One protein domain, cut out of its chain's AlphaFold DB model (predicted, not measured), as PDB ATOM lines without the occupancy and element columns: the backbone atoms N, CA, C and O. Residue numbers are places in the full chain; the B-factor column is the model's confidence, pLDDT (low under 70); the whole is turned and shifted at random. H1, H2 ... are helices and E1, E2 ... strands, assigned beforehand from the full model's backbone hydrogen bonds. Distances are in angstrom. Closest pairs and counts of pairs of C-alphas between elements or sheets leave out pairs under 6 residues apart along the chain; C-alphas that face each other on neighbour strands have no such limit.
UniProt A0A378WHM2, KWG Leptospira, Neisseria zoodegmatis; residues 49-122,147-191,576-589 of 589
ATOM      1  N   GLU A  49      31.338  46.864  86.672       50.38
ATOM      2  CA  GLU A  49      30.916  47.163  88.042       50.38
ATOM      3  C   GLU A  49      32.054  47.610  88.982       50.38
ATOM      4  O   GLU A  49      31.837  47.721  90.192       50.38
ATOM      5  N   SER A  50      33.275  47.833  88.481       61.84
ATOM      6  CA  SER A  50      34.398  48.274  89.318       61.84
ATOM      7  C   SER A  50      34.161  49.678  89.894       61.84
ATOM      8  O   SER A  50      34.183  50.695  89.195       61.84
ATOM      9  N   VAL A  51      33.947  49.729  91.210       70.38
ATOM     10  CA  VAL A  51      33.915  50.971  91.986       70.38
ATOM     11  C   VAL A  51      35.360  51.423  92.166       70.38
ATOM     12  O   VAL A  51      36.087  50.846  92.964       70.38
ATOM     13  N   LEU A  52      35.787  52.424  91.396       82.75
ATOM     14  CA  LEU A  52      37.141  52.968  91.445       82.75
ATOM     15  C   LEU A  52      37.094  54.481  91.654       82.75
ATOM     16  O   LEU A  52      36.405  55.190  90.918       82.75
ATOM     17  N   PHE A  53      37.868  54.971  92.622       87.38
ATOM     18  CA  PHE A  53      38.026  56.401  92.886       87.38
ATOM     19  C   PHE A  53      39.495  56.827  92.922       87.38
ATOM     20  O   PHE A  53      40.362  56.079  93.382       87.38
ATOM     21  N   TYR A  54      39.756  58.069  92.516       88.00
ATOM     22  CA  TYR A  54      41.067  58.708  92.609       88.00
ATOM     23  C   TYR A  54      41.033  59.820  93.657       88.00
ATOM     24  O   TYR A  54      40.301  60.800  93.520       88.00
ATOM     25  N   VAL A  55      41.863  59.699  94.689       89.06
ATOM     26  CA  VAL A  55      42.138  60.772  95.646       89.06
ATOM     27  C   VAL A  55      43.391  61.504  95.191       89.06
ATOM     28  O   VAL A  55      44.487  60.939  95.195       89.06
ATOM     29  N   ILE A  56      43.233  62.769  94.812       89.50
ATOM     30  CA  ILE A  56      44.337  63.620  94.370       89.50
ATOM     31  C   ILE A  56      44.792  64.510  95.525       89.50
ATOM     32  O   ILE A  56      44.044  65.373  95.977       89.50
ATOM     33  N   GLU A  57      46.031  64.315  95.973       88.25
ATOM     34  CA  GLU A  57      46.707  65.130  96.978       88.25
ATOM     35  C   GLU A  57      47.555  66.223  96.298       88.25
ATOM     36  O   GLU A  57      48.529  65.926  95.595       88.25
ATOM     37  N   LYS A  58      47.223  67.497  96.543       84.25
ATOM     38  CA  LYS A  58      47.969  68.661  96.036       84.25
ATOM     39  C   LYS A  58      48.485  69.543  97.179       84.25
ATOM     40  O   LYS A  58      47.725  69.835  98.104       84.25
ATOM     41  N   PRO A  59      49.734  70.040  97.137       77.12
ATOM     42  CA  PRO A  59      50.166  71.085  98.063       77.12
ATOM     43  C   PRO A  59      49.351  72.366  97.826       77.12
ATOM     44  O   PRO A  59      49.182  72.783  96.684       77.12
ATOM     45  N   LEU A  60      48.893  73.021  98.901       73.38
ATOM     46  CA  LEU A  60      48.195  74.315  98.814       73.38
ATOM     47  C   LEU A  60      49.081  75.417  98.202       73.38
ATOM     48  O   LEU A  60      48.583  76.321  97.536       73.38
ATOM     49  N   TYR A  61      50.391  75.310  98.430       74.56
ATOM     50  CA  TYR A  61      51.428  76.224  97.955       74.56
ATOM     51  C   TYR A  61      52.485  75.417  97.169       74.56
ATOM     52  O   TYR A  61      53.493  74.997  97.751       74.56
ATOM     53  N   PRO A  62      52.247  75.080  95.883       69.88
ATOM     54  CA  PRO A  62      53.140  74.234  95.078       69.88
ATOM     55  C   PRO A  62      54.531  74.840  94.837       69.88
ATOM     56  O   PRO A  62      55.492  74.105  94.614       69.88
ATOM     57  N   GLU A  63      54.661  76.163  94.923       74.38
ATOM     58  CA  GLU A  63      55.923  76.906  94.889       74.38
ATOM     59  C   GLU A  63      56.824  76.638  96.109       74.38
ATOM     60  O   GLU A  63      58.021  76.938  96.093       74.38
ATOM     61  N   CYS A  64      56.275  76.057  97.178       70.00
ATOM     62  CA  CYS A  64      56.988  75.847  98.425       70.00
ATOM     63  C   CYS A  64      57.678  74.488  98.502       70.00
ATOM     64  O   CYS A  64      57.059  73.432  98.397       70.00
ATOM     65  N   LYS A  65      58.971  74.519  98.852       65.69
ATOM     66  CA  LYS A  65      59.778  73.315  99.124       65.69
ATOM     67  C   LYS A  65      59.162  72.402 100.198       65.69
ATOM     68  O   LYS A  65      59.384  71.197 100.167       65.69
ATOM     69  N   VAL A  66      58.406  72.979 101.135       57.09
ATOM     70  CA  VAL A  66      57.523  72.270 102.067       57.09
ATOM     71  C   VAL A  66      56.250  73.105 102.237       57.09
ATOM     72  O   VAL A  66      56.300  74.194 102.810       57.09
ATOM     73  N   SER A  67      55.112  72.603 101.753       60.69
ATOM     74  CA  SER A  67      53.797  73.119 102.154       60.69
ATOM     75  C   SER A  67      53.344  72.382 103.413       60.69
ATOM     76  O   SER A  67      53.412  71.157 103.470       60.69
ATOM     77  N   ALA A  68      52.888  73.118 104.427       56.81
ATOM     78  CA  ALA A  68      52.262  72.532 105.618       56.81
ATOM     79  C   ALA A  68      50.781  72.189 105.402       56.81
ATOM     80  O   ALA A  68      50.171  71.518 106.231       56.81
ATOM     81  N   GLU A  69      50.201  72.718 104.328       67.88
ATOM     82  CA  GLU A  69      48.782  72.637 104.020       67.88
ATOM     83  C   GLU A  69      48.614  72.002 102.637       67.88
ATOM     84  O   GLU A  69      49.366  72.272 101.692       67.88
ATOM     85  N   THR A  70      47.630  71.121 102.556       73.06
ATOM     86  CA  THR A  70      47.401  70.215 101.439       73.06
ATOM     87  C   THR A  70      45.911  70.192 101.158       73.06
ATOM     88  O   THR A  70      45.104  70.131 102.092       73.06
ATOM     89  N   ARG A  71      45.568  70.221  99.875       82.94
ATOM     90  CA  ARG A  71      44.210  70.055  99.388       82.94
ATOM     91  C   ARG A  71      44.012  68.691  98.767       82.94
ATOM     92  O   ARG A  71      44.936  68.111  98.195       82.94
ATOM     93  N   TYR A  72      42.785  68.214  98.887       88.19
ATOM     94  CA  TYR A  72      42.370  66.909  98.413       88.19
ATOM     95  C   TYR A  72      41.186  67.072  97.464       88.19
ATOM     96  O   TYR A  72      40.365  67.976  97.613       88.19
ATOM     97  N   THR A  73      41.123  66.221  96.448       90.75
ATOM     98  CA  THR A  73      40.007  66.125  95.497       90.75
ATOM     99  C   THR A  73      39.660  64.654  95.343       90.75
ATOM    100  O   THR A  73      40.576  63.829  95.277       90.75
ATOM    101  N   LEU A  74      38.371  64.323  95.273       91.50
ATOM    102  CA  LEU A  74      37.911  62.972  94.961       91.50
ATOM    103  C   LEU A  74      37.337  62.947  93.547       91.50
ATOM    104  O   LEU A  74      36.404  63.696  93.252       91.50
ATOM    105  N   LEU A  75      37.880  62.083  92.694       90.00
ATOM    106  CA  LEU A  75      37.401  61.834  91.335       90.00
ATOM    107  C   LEU A  75      36.823  60.415  91.230       90.00
ATOM    108  O   LEU A  75      37.356  59.494  91.849       90.00
ATOM    109  N   ASP A  76      35.779  60.225  90.425       86.56
ATOM    110  CA  ASP A  76      35.272  58.893  90.059       86.56
ATOM    111  C   ASP A  76      36.117  58.201  88.975       86.56
ATOM    112  O   ASP A  76      37.080  58.783  88.470       86.56
ATOM    113  N   LYS A  77      35.739  56.972  88.583       81.56
ATOM    114  CA  LYS A  77      36.451  56.151  87.581       81.56
ATOM    115  C   LYS A  77      36.694  56.849  86.233       81.56
ATOM    116  O   LYS A  77      37.640  56.481  85.541       81.56
ATOM    117  N   ASN A  78      35.903  57.874  85.901       80.25
ATOM    118  CA  ASN A  78      35.996  58.659  84.666       80.25
ATOM    119  C   ASN A  78      36.792  59.971  84.836       80.25
ATOM    120  O   ASN A  78      36.881  60.759  83.898       80.25
ATOM    121  N   GLY A  79      37.336  60.240  86.027       79.06
ATOM    122  CA  GLY A  79      38.017  61.494  86.354       79.06
ATOM    123  C   GLY A  79      37.072  62.649  86.710       79.06
ATOM    124  O   GLY A  79      37.534  63.780  86.860       79.06
ATOM    125  N   THR A  80      35.767  62.400  86.871       85.38
ATOM    126  CA  THR A  80      34.802  63.454  87.229       85.38
ATOM    127  C   THR A  80      34.904  63.760  88.716       85.38
ATOM    128  O   THR A  80      34.853  62.850  89.544       85.38
ATOM    129  N   ALA A  81      35.029  65.040  89.077       88.25
ATOM    130  CA  ALA A  81      35.099  65.449  90.476       88.25
ATOM    131  C   ALA A  81      33.776  65.170  91.207       88.25
ATOM    132  O   ALA A  81      32.731  65.712  90.852       88.25
ATOM    133  N   LYS A  82      33.852  64.337  92.247       92.12
ATOM    134  CA  LYS A  82      32.763  64.047  93.189       92.12
ATOM    135  C   LYS A  82      32.852  64.930  94.428       92.12
ATOM    136  O   LYS A  82      31.856  65.509  94.843       92.12
ATOM    137  N   ILE A  83      34.069  65.121  94.939       89.00
ATOM    138  CA  ILE A  83      34.378  66.119  95.966       89.00
ATOM    139  C   ILE A  83      35.366  67.104  95.354       89.00
ATOM    140  O   ILE A  83      36.473  66.720  94.963       89.00
ATOM    141  N   ALA A  84      34.941  68.364  95.253       86.06
ATOM    142  CA  ALA A  84      35.762  69.462  94.760       86.06
ATOM    143  C   ALA A  84      37.001  69.696  95.646       86.06
ATOM    144  O   ALA A  84      37.101  69.193  96.763       86.06
ATOM    145  N   GLU A  85      37.959  70.467  95.136       85.12
ATOM    146  CA  GLU A  85      39.235  70.695  95.812       85.12
ATOM    147  C   GLU A  85      39.043  71.397  97.177       85.12
ATOM    148  O   GLU A  85      38.677  72.571  97.229       85.12
ATOM    149  N   GLN A  86      39.297  70.676  98.276       79.06
ATOM    150  CA  GLN A  86      39.043  71.143  99.645       79.06
ATOM    151  C   GLN A  86      40.252  70.996 100.581       79.06
ATOM    152  O   GLN A  86      41.150  70.181 100.367       79.06
ATOM    153  N   ASP A  87      40.251  71.793 101.649       73.06
ATOM    154  CA  ASP A  87      41.265  71.803 102.703       73.06
ATOM    155  C   ASP A  87      40.973  70.731 103.775       73.06
ATOM    156  O   ASP A  87      40.000  70.844 104.517       73.06
ATOM    157  N   GLY A  88      41.880  69.770 103.961       72.62
ATOM    158  CA  GLY A  88      41.695  68.642 104.892       72.62
ATOM    159  C   GLY A  88      41.808  67.309 104.157       72.62
ATOM    160  O   GLY A  88      41.548  67.248 102.958       72.62
ATOM    161  N   PHE A  89      42.275  66.261 104.838       80.25
ATOM    162  CA  PHE A  89      42.573  64.997 104.159       80.25
ATOM    163  C   PHE A  89      41.308  64.264 103.702       80.25
ATOM    164  O   PHE A  89      40.284  64.316 104.375       80.25
ATOM    165  N   ILE A  90      41.428  63.528 102.596       87.00
ATOM    166  CA  ILE A  90      40.505  62.466 102.181       87.00
ATOM    167  C   ILE A  90      41.348  61.190 102.116       87.00
ATOM    168  O   ILE A  90      42.407  61.188 101.489       87.00
ATOM    169  N   TYR A  91      40.921  60.118 102.782       86.38
ATOM    170  CA  TYR A  91      41.646  58.847 102.811       86.38
ATOM    171  C   TYR A  91      40.673  57.683 102.589       86.38
ATOM    172  O   TYR A  91      39.747  57.530 103.386       86.38
ATOM    173  N   PRO A  92      40.826  56.870 101.526       89.00
ATOM    174  CA  PRO A  92      39.882  55.795 101.235       89.00
ATOM    175  C   PRO A  92      39.939  54.734 102.331       89.00
ATOM    176  O   PRO A  92      41.027  54.296 102.708       89.00
ATOM    177  N   LEU A  93      38.786  54.287 102.838       87.19
ATOM    178  CA  LEU A  93      38.778  53.271 103.898       87.19
ATOM    179  C   LEU A  93      39.377  51.946 103.415       87.19
ATOM    180  O   LEU A  93      40.025  51.266 104.201       87.19
ATOM    181  N   THR A  94      39.276  51.634 102.119       83.19
ATOM    182  CA  THR A  94      39.908  50.473 101.463       83.19
ATOM    183  C   THR A  94      41.441  50.452 101.547       83.19
ATOM    184  O   THR A  94      42.045  49.403 101.336       83.19
ATOM    185  N   ALA A  95      42.090  51.564 101.914       78.12
ATOM    186  CA  ALA A  95      43.524  51.591 102.201       78.12
ATOM    187  C   ALA A  95      43.897  51.033 103.589       78.12
ATOM    188  O   ALA A  95      45.080  50.811 103.861       78.12
ATOM    189  N   ILE A  96      42.919  50.782 104.469       78.75
ATOM    190  CA  ILE A  96      43.140  50.127 105.764       78.75
ATOM    191  C   ILE A  96      43.372  48.620 105.521       78.75
ATOM    192  O   ILE A  96      42.487  47.938 105.000       78.75
ATOM    193  N   PRO A  97      44.531  48.046 105.902       67.38
ATOM    194  CA  PRO A  97      44.842  46.653 105.588       67.38
ATOM    195  C   PRO A  97      43.797  45.664 106.123       67.38
ATOM    196  O   PRO A  97      43.456  45.688 107.302       67.38
ATOM    197  N   ASN A  98      43.366  44.721 105.278       69.12
ATOM    198  CA  ASN A  98      42.379  43.668 105.586       69.12
ATOM    199  C   ASN A  98      40.941  44.139 105.909       69.12
ATOM    200  O   ASN A  98      40.122  43.289 106.261       69.12
ATOM    201  N   ILE A  99      40.599  45.425 105.778       76.12
ATOM    202  CA  ILE A  99      39.269  45.946 106.157       76.12
ATOM    203  C   ILE A  99      38.106  45.365 105.330       76.12
ATOM    204  O   ILE A  99      37.022  45.151 105.860       76.12
ATOM    205  N   GLU A 100      38.346  45.020 104.062       76.00
ATOM    206  CA  GLU A 100      37.370  44.382 103.161       76.00
ATOM    207  C   GLU A 100      37.111  42.893 103.485       76.00
ATOM    208  O   GLU A 100      36.355  42.213 102.783       76.00
ATOM    209  N   LYS A 101      37.771  42.326 104.507       70.00
ATOM    210  CA  LYS A 101      37.680  40.891 104.793       70.00
ATOM    211  C   LYS A 101      36.365  40.534 105.496       70.00
ATOM    212  O   LYS A 101      35.941  41.196 106.432       70.00
ATOM    213  N   ASN A 102      35.770  39.415 105.069       70.31
ATOM    214  CA  ASN A 102      34.465  38.901 105.505       70.31
ATOM    215  C   ASN A 102      33.267  39.799 105.120       70.31
ATOM    216  O   ASN A 102      32.144  39.536 105.554       70.31
ATOM    217  N   LEU A 103      33.493  40.810 104.275       79.50
ATOM    218  CA  LEU A 103      32.436  41.572 103.620       79.50
ATOM    219  C   LEU A 103      31.915  40.826 102.380       79.50
ATOM    220  O   LEU A 103      32.689  40.195 101.651       79.50
ATOM    221  N   THR A 104      30.607  40.914 102.135       83.44
ATOM    222  CA  THR A 104      29.974  40.491 100.874       83.44
ATOM    223  C   THR A 104      30.427  41.389  99.716       83.44
ATOM    224  O   THR A 104      31.025  42.442  99.932       83.44
ATOM    225  N   GLN A 105      30.136  41.013  98.467       80.81
ATOM    226  CA  GLN A 105      30.479  41.871  97.323       80.81
ATOM    227  C   GLN A 105      29.740  43.221  97.362       80.81
ATOM    228  O   GLN A 105      30.317  44.245  97.009       80.81
ATOM    229  N   GLU A 106      28.501  43.248  97.858       85.75
ATOM    230  CA  GLU A 106      27.734  44.483  98.074       85.75
ATOM    231  C   GLU A 106      28.363  45.357  99.168       85.75
ATOM    232  O   GLU A 106      28.551  46.557  98.978       85.75
ATOM    233  N   GLU A 107      28.779  44.757 100.285       88.00
ATOM    234  CA  GLU A 107      29.454  45.468 101.376       88.00
ATOM    235  C   GLU A 107      30.838  45.989 100.963       88.00
ATOM    236  O   GLU A 107      31.241  47.062 101.406       88.00
ATOM    237  N   LYS A 108      31.556  45.283 100.079       86.88
ATOM    238  CA  LYS A 108      32.797  45.786  99.470       86.88
ATOM    239  C   LYS A 108      32.543  46.965  98.535       86.88
ATOM    240  O   LYS A 108      33.251  47.962  98.644       86.88
ATOM    241  N   LYS A 109      31.522  46.886  97.668       87.12
ATOM    242  CA  LYS A 109      31.097  48.015  96.818       87.12
ATOM    243  C   LYS A 109      30.748  49.242  97.672       87.12
ATOM    244  O   LYS A 109      31.198  50.335  97.353       87.12
ATOM    245  N   LEU A 110      30.037  49.055  98.790       89.31
ATOM    246  CA  LEU A 110      29.753  50.127  99.750       89.31
ATOM    247  C   LEU A 110      31.031  50.668 100.408       89.31
ATOM    248  O   LEU A 110      31.238  51.874 100.439       89.31
ATOM    249  N   LEU A 111      31.916  49.807 100.914       89.31
ATOM    250  CA  LEU A 111      33.165  50.236 101.553       89.31
ATOM    251  C   LEU A 111      34.084  51.010 100.590       89.31
ATOM    252  O   LEU A 111      34.752  51.954 101.011       89.31
ATOM    253  N   ALA A 112      34.081  50.656  99.303       89.12
ATOM    254  CA  ALA A 112      34.800  51.368  98.251       89.12
ATOM    255  C   ALA A 112      34.296  52.805  98.018       89.12
ATOM    256  O   ALA A 112      35.072  53.647  97.571       89.12
ATOM    257  N   THR A 113      33.044  53.122  98.372       91.44
ATOM    258  CA  THR A 113      32.512  54.498  98.341       91.44
ATOM    259  C   THR A 113      32.756  55.284  99.636       91.44
ATOM    260  O   THR A 113      32.235  56.388  99.769       91.44
ATOM    261  N   LEU A 114      33.502  54.745 100.614       92.06
ATOM    262  CA  LEU A 114      33.707  55.379 101.922       92.06
ATOM    263  C   LEU A 114      35.133  55.898 102.132       92.06
ATOM    264  O   LEU A 114      36.130  55.205 101.907       92.06
ATOM    265  N   PHE A 115      35.216  57.109 102.681       90.19
ATOM    266  CA  PHE A 115      36.470  57.805 102.948       90.19
ATOM    267  C   PHE A 115      36.479  58.350 104.376       90.19
ATOM    268  O   PHE A 115      35.476  58.854 104.878       90.19
ATOM    269  N   MET A 116      37.629  58.284 105.038       87.94
ATOM    270  CA  MET A 116      37.887  59.058 106.248       87.94
ATOM    271  C   MET A 116      38.271  60.486 105.845       87.94
ATOM    272  O   MET A 116      39.076  60.664 104.928       87.94
ATOM    273  N   SER A 117      37.731  61.493 106.533       86.62
ATOM    274  CA  SER A 117      37.994  62.904 106.226       86.62
ATOM    275  C   SER A 117      38.094  63.790 107.471       86.62
ATOM    276  O   SER A 117      37.584  63.455 108.546       86.62
ATOM    277  N   GLU A 118      38.748  64.944 107.320       80.25
ATOM    278  CA  GLU A 118      38.894  65.979 108.353       80.25
ATOM    279  C   GLU A 118      37.901  67.133 108.151       80.25
ATOM    280  O   GLU A 118      37.932  67.822 107.134       80.25
ATOM    281  N   LYS A 119      37.076  67.419 109.162       76.12
ATOM    282  CA  LYS A 119      36.298  68.658 109.273       76.12
ATOM    283  C   LYS A 119      37.127  69.674 110.058       76.12
ATOM    284  O   LYS A 119      37.230  69.593 111.285       76.12
ATOM    285  N   LYS A 120      37.754  70.625 109.362       68.88
ATOM    286  CA  LYS A 120      38.430  71.755 110.020       68.88
ATOM    287  C   LYS A 120      37.386  72.675 110.682       68.88
ATOM    288  O   LYS A 120      36.296  72.831 110.134       68.88
ATOM    289  N   PRO A 121      37.686  73.304 111.835       62.72
ATOM    290  CA  PRO A 121      36.812  74.330 112.396       62.72
ATOM    291  C   PRO A 121      36.712  75.521 111.439       62.72
ATOM    292  O   PRO A 121      37.740  75.968 110.923       62.72
ATOM    293  N   GLU A 122      35.510  76.073 111.257       56.22
ATOM    294  CA  GLU A 122      35.324  77.327 110.523       56.22
ATOM    295  C   GLU A 122      36.177  78.432 111.158       56.22
ATOM    296  O   GLU A 122      35.970  78.823 112.310       56.22
ATOM    297  N   SER A 147      45.746  71.450 116.945       50.19
ATOM    298  CA  SER A 147      44.567  71.579 116.076       50.19
ATOM    299  C   SER A 147      43.403  70.792 116.688       50.19
ATOM    300  O   SER A 147      43.537  69.618 117.023       50.19
ATOM    301  N   SER A 148      42.243  71.433 116.840       55.28
ATOM    302  CA  SER A 148      40.975  70.791 117.224       55.28
ATOM    303  C   SER A 148      40.327  70.074 116.032       55.28
ATOM    304  O   SER A 148      39.115  70.152 115.823       55.28
ATOM    305  N   SER A 149      41.167  69.421 115.226       58.22
ATOM    306  CA  SER A 149      40.795  68.689 114.023       58.22
ATOM    307  C   SER A 149      39.810  67.578 114.371       58.22
ATOM    308  O   SER A 149      39.967  66.855 115.358       58.22
ATOM    309  N   ARG A 150      38.764  67.483 113.558       72.94
ATOM    310  CA  ARG A 150      37.576  66.685 113.827       72.94
ATOM    311  C   ARG A 150      37.455  65.647 112.710       72.94
ATOM    312  O   ARG A 150      37.256  66.021 111.562       72.94
ATOM    313  N   MET A 151      37.629  64.364 113.026       77.69
ATOM    314  CA  MET A 151      37.708  63.278 112.031       77.69
ATOM    315  C   MET A 151      36.413  62.462 111.978       77.69
ATOM    316  O   MET A 151      35.792  62.232 113.015       77.69
ATOM    317  N   GLY A 152      36.022  62.013 110.784       83.00
ATOM    318  CA  GLY A 152      34.823  61.196 110.573       83.00
ATOM    319  C   GLY A 152      34.816  60.482 109.220       83.00
ATOM    320  O   GLY A 152      35.835  60.458 108.528       83.00
ATOM    321  N   ILE A 153      33.674  59.888 108.865       87.94
ATOM    322  CA  ILE A 153      33.476  59.124 107.620       87.94
ATOM    323  C   ILE A 153      32.528  59.893 106.697       87.94
ATOM    324  O   ILE A 153      31.463  60.337 107.140       87.94
ATOM    325  N   ILE A 154      32.908  59.993 105.424       89.75
ATOM    326  CA  ILE A 154      32.106  60.540 104.326       89.75
ATOM    327  C   ILE A 154      31.871  59.486 103.232       89.75
ATOM    328  O   ILE A 154      32.654  58.537 103.110       89.75
ATOM    329  N   ASN A 155      30.810  59.653 102.439       91.75
ATOM    330  CA  ASN A 155      30.614  58.910 101.186       91.75
ATOM    331  C   ASN A 155      31.348  59.578 100.002       91.75
ATOM    332  O   ASN A 155      32.068  60.566 100.175       91.75
ATOM    333  N   ALA A 156      31.174  59.031  98.795       90.25
ATOM    334  CA  ALA A 156      31.783  59.552  97.575       90.25
ATOM    335  C   ALA A 156      31.275  60.959  97.207       90.25
ATOM    336  O   ALA A 156      32.019  61.756  96.646       90.25
ATOM    337  N   GLU A 157      30.039  61.286  97.571       89.69
ATOM    338  CA  GLU A 157      29.390  62.583  97.366       89.69
ATOM    339  C   GLU A 157      29.831  63.645  98.401       89.69
ATOM    340  O   GLU A 157      29.475  64.816  98.283       89.69
ATOM    341  N   GLY A 158      30.638  63.264  99.401       87.06
ATOM    342  CA  GLY A 158      31.138  64.154 100.454       87.06
ATOM    343  C   GLY A 158      30.188  64.350 101.643       87.06
ATOM    344  O   GLY A 158      30.460  65.173 102.521       87.06
ATOM    345  N   GLU A 159      29.092  63.597 101.705       89.81
ATOM    346  CA  GLU A 159      28.119  63.638 102.795       89.81
ATOM    347  C   GLU A 159      28.672  62.950 104.051       89.81
ATOM    348  O   GLU A 159      29.239  61.857 103.992       89.81
ATOM    349  N   TRP A 160      28.486  63.576 105.215       86.62
ATOM    350  CA  TRP A 160      28.991  63.068 106.494       86.62
ATOM    351  C   TRP A 160      28.093  61.966 107.059       86.62
ATOM    352  O   TRP A 160      27.074  62.244 107.688       86.62
ATOM    353  N   LEU A 161      28.523  60.712 106.914       84.44
ATOM    354  CA  LEU A 161      27.870  59.550 107.533       84.44
ATOM    355  C   LEU A 161      28.201  59.426 109.031       84.44
ATOM    356  O   LEU A 161      27.461  58.816 109.805       84.44
ATOM    357  N   ALA A 162      29.323  60.011 109.461       72.75
ATOM    358  CA  ALA A 162      29.705  60.106 110.864       72.75
ATOM    359  C   ALA A 162      30.323  61.479 111.176       72.75
ATOM    360  O   ALA A 162      31.491  61.719 110.877       72.75
ATOM    361  N   GLU A 163      29.535  62.355 111.809       63.28
ATOM    362  CA  GLU A 163      29.992  63.625 112.394       63.28
ATOM    363  C   GLU A 163      31.112  63.412 113.439       63.28
ATOM    364  O   GLU A 163      31.203  62.340 114.050       63.28
ATOM    365  N   PRO A 164      31.997  64.405 113.649       56.47
ATOM    366  CA  PRO A 164      33.386  64.079 113.913       56.47
ATOM    367  C   PRO A 164      33.809  64.221 115.380       56.47
ATOM    368  O   PRO A 164      33.492  65.205 116.057       56.47
ATOM    369  N   PHE A 165      34.628  63.278 115.843       61.72
ATOM    370  CA  PHE A 165      35.200  63.275 117.192       61.72
ATOM    371  C   PHE A 165      36.497  64.095 117.273       61.72
ATOM    372  O   PHE A 165      37.237  64.237 116.297       61.72
ATOM    373  N   VAL A 166      36.772  64.667 118.452       57.44
ATOM    374  CA  VAL A 166      37.989  65.457 118.703       57.44
ATOM    375  C   VAL A 166      39.147  64.511 118.990       57.44
ATOM    376  O   VAL A 166      39.187  63.876 120.041       57.44
ATOM    377  N   SER A 167      40.106  64.458 118.070       47.00
ATOM    378  CA  SER A 167      41.279  63.601 118.188       47.00
ATOM    379  C   SER A 167      42.516  64.396 118.610       47.00
ATOM    380  O   SER A 167      42.949  65.329 117.936       47.00
ATOM    381  N   LYS A 168      43.139  63.972 119.711       50.50
ATOM    382  CA  LYS A 168      44.606  63.933 119.777       50.50
ATOM    383  C   LYS A 168      44.974  62.572 119.190       50.50
ATOM    384  O   LYS A 168      44.318  61.610 119.565       50.50
ATOM    385  N   TRP A 169      45.988  62.474 118.327       44.97
ATOM    386  CA  TRP A 169      46.414  61.197 117.727       44.97
ATOM    387  C   TRP A 169      46.680  60.137 118.820       44.97
ATOM    388  O   TRP A 169      47.697  60.205 119.509       44.97
ATOM    389  N   HIS A 170      45.722  59.226 119.031       48.03
ATOM    390  CA  HIS A 170      45.593  58.364 120.216       48.03
ATOM    391  C   HIS A 170      44.696  57.149 119.875       48.03
ATOM    392  O   HIS A 170      43.837  57.291 119.002       48.03
ATOM    393  N   PRO A 171      44.838  55.980 120.539       46.44
ATOM    394  CA  PRO A 171      44.033  54.768 120.286       46.44
ATOM    395  C   PRO A 171      42.501  54.927 120.332       46.44
ATOM    396  O   PRO A 171      41.787  54.064 119.828       46.44
ATOM    397  N   ASP A 172      41.972  56.028 120.875       49.38
ATOM    398  CA  ASP A 172      40.530  56.313 120.846       49.38
ATOM    399  C   ASP A 172      39.991  56.478 119.411       49.38
ATOM    400  O   ASP A 172      38.814  56.205 119.171       49.38
ATOM    401  N   ILE A 173      40.841  56.877 118.446       59.47
ATOM    402  CA  ILE A 173      40.476  56.917 117.018       59.47
ATOM    403  C   ILE A 173      40.038  55.529 116.553       59.47
ATOM    404  O   ILE A 173      38.993  55.412 115.919       59.47
ATOM    405  N   ASP A 174      40.811  54.491 116.877       64.00
ATOM    406  CA  ASP A 174      40.574  53.134 116.383       64.00
ATOM    407  C   ASP A 174      39.266  52.573 116.952       64.00
ATOM    408  O   ASP A 174      38.469  51.998 116.215       64.00
ATOM    409  N   ALA A 175      38.987  52.816 118.238       68.31
ATOM    410  CA  ALA A 175      37.742  52.396 118.883       68.31
ATOM    411  C   ALA A 175      36.501  53.120 118.321       68.31
ATOM    412  O   ALA A 175      35.475  52.486 118.066       68.31
ATOM    413  N   LEU A 176      36.585  54.436 118.089       70.69
ATOM    414  CA  LEU A 176      35.484  55.231 117.529       70.69
ATOM    415  C   LEU A 176      35.251  54.923 116.043       70.69
ATOM    416  O   LEU A 176      34.103  54.799 115.612       70.69
ATOM    417  N   LEU A 177      36.325  54.736 115.271       75.69
ATOM    418  CA  LEU A 177      36.262  54.268 113.888       75.69
ATOM    419  C   LEU A 177      35.626  52.875 113.820       75.69
ATOM    420  O   LEU A 177      34.712  52.674 113.024       75.69
ATOM    421  N   LEU A 178      36.031  51.946 114.693       75.12
ATOM    422  CA  LEU A 178      35.444  50.609 114.783       75.12
ATOM    423  C   LEU A 178      33.951  50.673 115.128       75.12
ATOM    424  O   LEU A 178      33.151  50.013 114.472       75.12
ATOM    425  N   GLN A 179      33.545  51.510 116.090       76.25
ATOM    426  CA  GLN A 179      32.133  51.709 116.432       76.25
ATOM    427  C   GLN A 179      31.323  52.246 115.239       76.25
ATOM    428  O   GLN A 179      30.202  51.796 114.999       76.25
ATOM    429  N   LYS A 180      31.876  53.187 114.463       78.94
ATOM    430  CA  LYS A 180      31.220  53.722 113.259       78.94
ATOM    431  C   LYS A 180      31.171  52.716 112.113       78.94
ATOM    432  O   LYS A 180      30.126  52.583 111.480       78.94
ATOM    433  N   LEU A 181      32.226  51.936 111.915       82.56
ATOM    434  CA  LEU A 181      32.224  50.801 110.995       82.56
ATOM    435  C   LEU A 181      31.203  49.731 111.416       82.56
ATOM    436  O   LEU A 181      30.514  49.200 110.558       82.56
ATOM    437  N   GLN A 182      31.018  49.462 112.711       80.75
ATOM    438  CA  GLN A 182      29.961  48.565 113.205       80.75
ATOM    439  C   GLN A 182      28.540  49.126 113.003       80.75
ATOM    440  O   GLN A 182      27.606  48.339 112.880       80.75
ATOM    441  N   GLN A 183      28.357  50.453 112.960       82.94
ATOM    442  CA  GLN A 183      27.068  51.080 112.618       82.94
ATOM    443  C   GLN A 183      26.755  50.960 111.119       82.94
ATOM    444  O   GLN A 183      25.621  50.654 110.764       82.94
ATOM    445  N   LEU A 184      27.755  51.165 110.256       84.06
ATOM    446  CA  LEU A 184      27.618  51.042 108.798       84.06
ATOM    447  C   LEU A 184      27.567  49.577 108.325       84.06
ATOM    448  O   LEU A 184      26.906  49.272 107.338       84.06
ATOM    449  N   PHE A 185      28.225  48.668 109.049       86.44
ATOM    450  CA  PHE A 185      28.320  47.239 108.744       86.44
ATOM    451  C   PHE A 185      28.007  46.387 109.998       86.44
ATOM    452  O   PHE A 185      28.922  45.829 110.629       86.44
ATOM    453  N   PRO A 186      26.722  46.277 110.395       80.75
ATOM    454  CA  PRO A 186      26.311  45.565 111.602       80.75
ATOM    455  C   PRO A 186      26.867  44.136 111.698       80.75
ATOM    456  O   PRO A 186      26.701  43.305 110.809       80.75
ATOM    457  N   GLY A 187      27.550  43.845 112.808       73.50
ATOM    458  CA  GLY A 187      28.081  42.514 113.128       73.50
ATOM    459  C   GLY A 187      29.368  42.090 112.400       73.50
ATOM    460  O   GLY A 187      29.895  41.020 112.726       73.50
ATOM    461  N   LYS A 188      29.897  42.901 111.468       75.75
ATOM    462  CA  LYS A 188      31.094  42.575 110.658       75.75
ATOM    463  C   LYS A 188      32.416  42.848 111.375       75.75
ATOM    464  O   LYS A 188      33.329  42.033 111.306       75.75
ATOM    465  N   PHE A 189      32.490  43.948 112.125       72.62
ATOM    466  CA  PHE A 189      33.710  44.421 112.795       72.62
ATOM    467  C   PHE A 189      33.750  44.113 114.306       72.62
ATOM    468  O   PHE A 189      34.243  44.910 115.098       72.62
ATOM    469  N   GLN A 190      33.196  42.970 114.716       68.25
ATOM    470  CA  GLN A 190      33.292  42.428 116.080       68.25
ATOM    471  C   GLN A 190      34.185  41.187 116.059       68.25
ATOM    472  O   GLN A 190      34.008  40.338 115.180       68.25
ATOM    473  N   THR A 191      35.099  41.030 117.018       64.69
ATOM    474  CA  THR A 191      35.955  39.837 117.066       64.69
ATOM    475  C   THR A 191      35.163  38.595 117.481       64.69
ATOM    476  O   THR A 191      34.196  38.661 118.247       64.69
ATOM    477  N   LYS A 576      54.217  62.618  91.731       85.31
ATOM    478  CA  LYS A 576      55.466  62.150  92.367       85.31
ATOM    479  C   LYS A 576      55.284  60.782  93.028       85.31
ATOM    480  O   LYS A 576      56.178  59.939  92.969       85.31
ATOM    481  N   HIS A 577      54.121  60.553  93.639       84.88
ATOM    482  CA  HIS A 577      53.778  59.298  94.309       84.88
ATOM    483  C   HIS A 577      52.368  58.864  93.912       84.88
ATOM    484  O   HIS A 577      51.477  59.699  93.785       84.88
ATOM    485  N   ILE A 578      52.186  57.559  93.725       86.75
ATOM    486  CA  ILE A 578      50.896  56.904  93.512       86.75
ATOM    487  C   ILE A 578      50.889  55.653  94.391       86.75
ATOM    488  O   ILE A 578      51.917  54.979  94.492       86.75
ATOM    489  N   SER A 579      49.741  55.354  94.991       84.44
ATOM    490  CA  SER A 579      49.443  54.100  95.680       84.44
ATOM    491  C   SER A 579      48.172  53.498  95.082       84.44
ATOM    492  O   SER A 579      47.152  54.185  95.007       84.44
ATOM    493  N   LEU A 580      48.236  52.229  94.670       80.12
ATOM    494  CA  LEU A 580      47.067  51.438  94.278       80.12
ATOM    495  C   LEU A 580      46.597  50.620  95.488       80.12
ATOM    496  O   LEU A 580      47.390  49.888  96.081       80.12
ATOM    497  N   TYR A 581      45.319  50.735  95.824       79.69
ATOM    498  CA  TYR A 581      44.600  49.864  96.758       79.69
ATOM    499  C   TYR A 581      43.633  48.971  95.960       79.69
ATOM    500  O   TYR A 581      43.652  49.042  94.730       79.69
ATOM    501  N   SER A 582      42.811  48.146  96.625       71.06
ATOM    502  CA  SER A 582      41.796  47.308  95.958       71.06
ATOM    503  C   SER A 582      40.943  48.165  95.012       71.06
ATOM    504  O   SER A 582      41.105  48.123  93.801       71.06
ATOM    505  N   ASN A 583      40.152  49.078  95.584       80.06
ATOM    506  CA  ASN A 583      39.132  49.853  94.874       80.06
ATOM    507  C   ASN A 583      39.432  51.369  94.805       80.06
ATOM    508  O   ASN A 583      38.557  52.179  94.509       80.06
ATOM    509  N   SER A 584      40.670  51.785  95.107       82.50
ATOM    510  CA  SER A 584      41.029  53.209  95.220       82.50
ATOM    511  C   SER A 584      42.469  53.497  94.808       82.50
ATOM    512  O   SER A 584      43.375  52.697  95.042       82.50
ATOM    513  N   ILE A 585      42.699  54.689  94.264       85.19
ATOM    514  CA  ILE A 585      44.015  55.184  93.853       85.19
ATOM    515  C   ILE A 585      44.288  56.492  94.585       85.19
ATOM    516  O   ILE A 585      43.483  57.416  94.527       85.19
ATOM    517  N   VAL A 586      45.424  56.593  95.272       84.69
ATOM    518  CA  VAL A 586      45.853  57.837  95.932       84.69
ATOM    519  C   VAL A 586      47.077  58.370  95.201       84.69
ATOM    520  O   VAL A 586      48.085  57.671  95.111       84.69
ATOM    521  N   ALA A 587      47.000  59.590  94.672       85.12
ATOM    522  CA  ALA A 587      48.037  60.188  93.833       85.12
ATOM    523  C   ALA A 587      48.438  61.582  94.337       85.12
ATOM    524  O   ALA A 587      47.587  62.427  94.600       85.12
ATOM    525  N   LYS A 588      49.746  61.831  94.462       85.06
ATOM    526  CA  LYS A 588      50.337  63.026  95.087       85.06
ATOM    527  C   LYS A 588      51.236  63.777  94.106       85.06
ATOM    528  O   LYS A 588      52.163  63.179  93.549       85.06
ATOM    529  N   GLN A 589      50.978  65.071  93.903       80.25
ATOM    530  CA  GLN A 589      51.659  65.909  92.893       80.25
ATOM    531  C   GLN A 589      53.083  66.349  93.253       80.25
ATOM    532  O   GLN A 589      53.432  66.537  94.438       80.25
TER     533      GLN A 589
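AT A GLANCE: This is residues 49 to 122, 147 to 191 and 576 to 589 of the 589 residues of the protein "KWG Leptospira" of Neisseria zoodegmatis (UniProt A0A378WHM2). Two twisted sheets are only partly face to face, a larger one of five strands and a smaller one of four, with E4 at the edge of the smaller sheet coming nearest to E1 and E2 of the larger. H2 covers E6 and E7 on one face of the smaller sheet, and H1 sits at one end of the domain. The printed part has 133 residues, with named elements in the order E1 E2 E3 E4 H1 E5 E6 E7 H2 E8 E9, a mixed class of helices and strands. The larger sheet runs E3 E2 E1 E9 E8, mixed; the smaller runs E4 E5 E6 E7, antiparallel. The whole is compact, with a radius of gyration of the C-alphas of 15.0 A and spans of 48 by 36 by 23 A.

IN THESE COORDINATES: E1 is residues 53 to 59, 19.7 A long, from C-alpha 53 at (38.026, 56.401, 92.886). E2 is residues 70 to 76, 20.1 A, E3 residues 81 to 87, 15.1 A, and E4 residues 90 to 92. H1 is residues 105 to 112, 10.5 A. E5 is residues 115 to 119, E6 residues 150 to 154, and E7 residues 160 to 166, 15.4 A. H2 is residues 172 to 184, 18.4 A. E8 is residues 577 to 580 and E9 residues 584 to 588, with C-alpha 588 at (50.337, 63.026, 95.087).

HOW THE PARTS SIT: E1, E2 and E3 form a meander, each strand the antiparallel neighbour of the one before; N 56 and O 73 are 2.9 A apart, N 72 and O 86 3.0 A. E9 is parallel to E1, with N 55 and O 585 2.8 A apart, and forms a hairpin with E8, N 588 and O 577 at 2.8 A. The two sheets make a sandwich, face to face, their best planes 29 degrees apart; the closest C-alphas of E2 and E4 are Tyr 72 and Ile 90, 6.1 A. In the second sheet N 91 and O 116 are 2.9 A apart, N 117 and O 152 2.9 A, and N 161 and O 153 3.0 A. H2 is on this sheet, two layers with the helix on one face, at a height over the sheet of 9.5 A. H1 is on neither sheet. In H1 and H2 every O i to N i+4 pair is within hydrogen-bond range.

THE WHOLE: C-alphas 63 and 187, the two farthest apart, are 47.9 A apart. Residues 123 to 146 and 192 to 575 are not printed, leaving C-alpha gaps of 12.2 A and 38.6 A. The link from E4 to H1 is long. Mean pLDDT of the printed part is 77.1; residues 163 to 175 are among the 31 under 70.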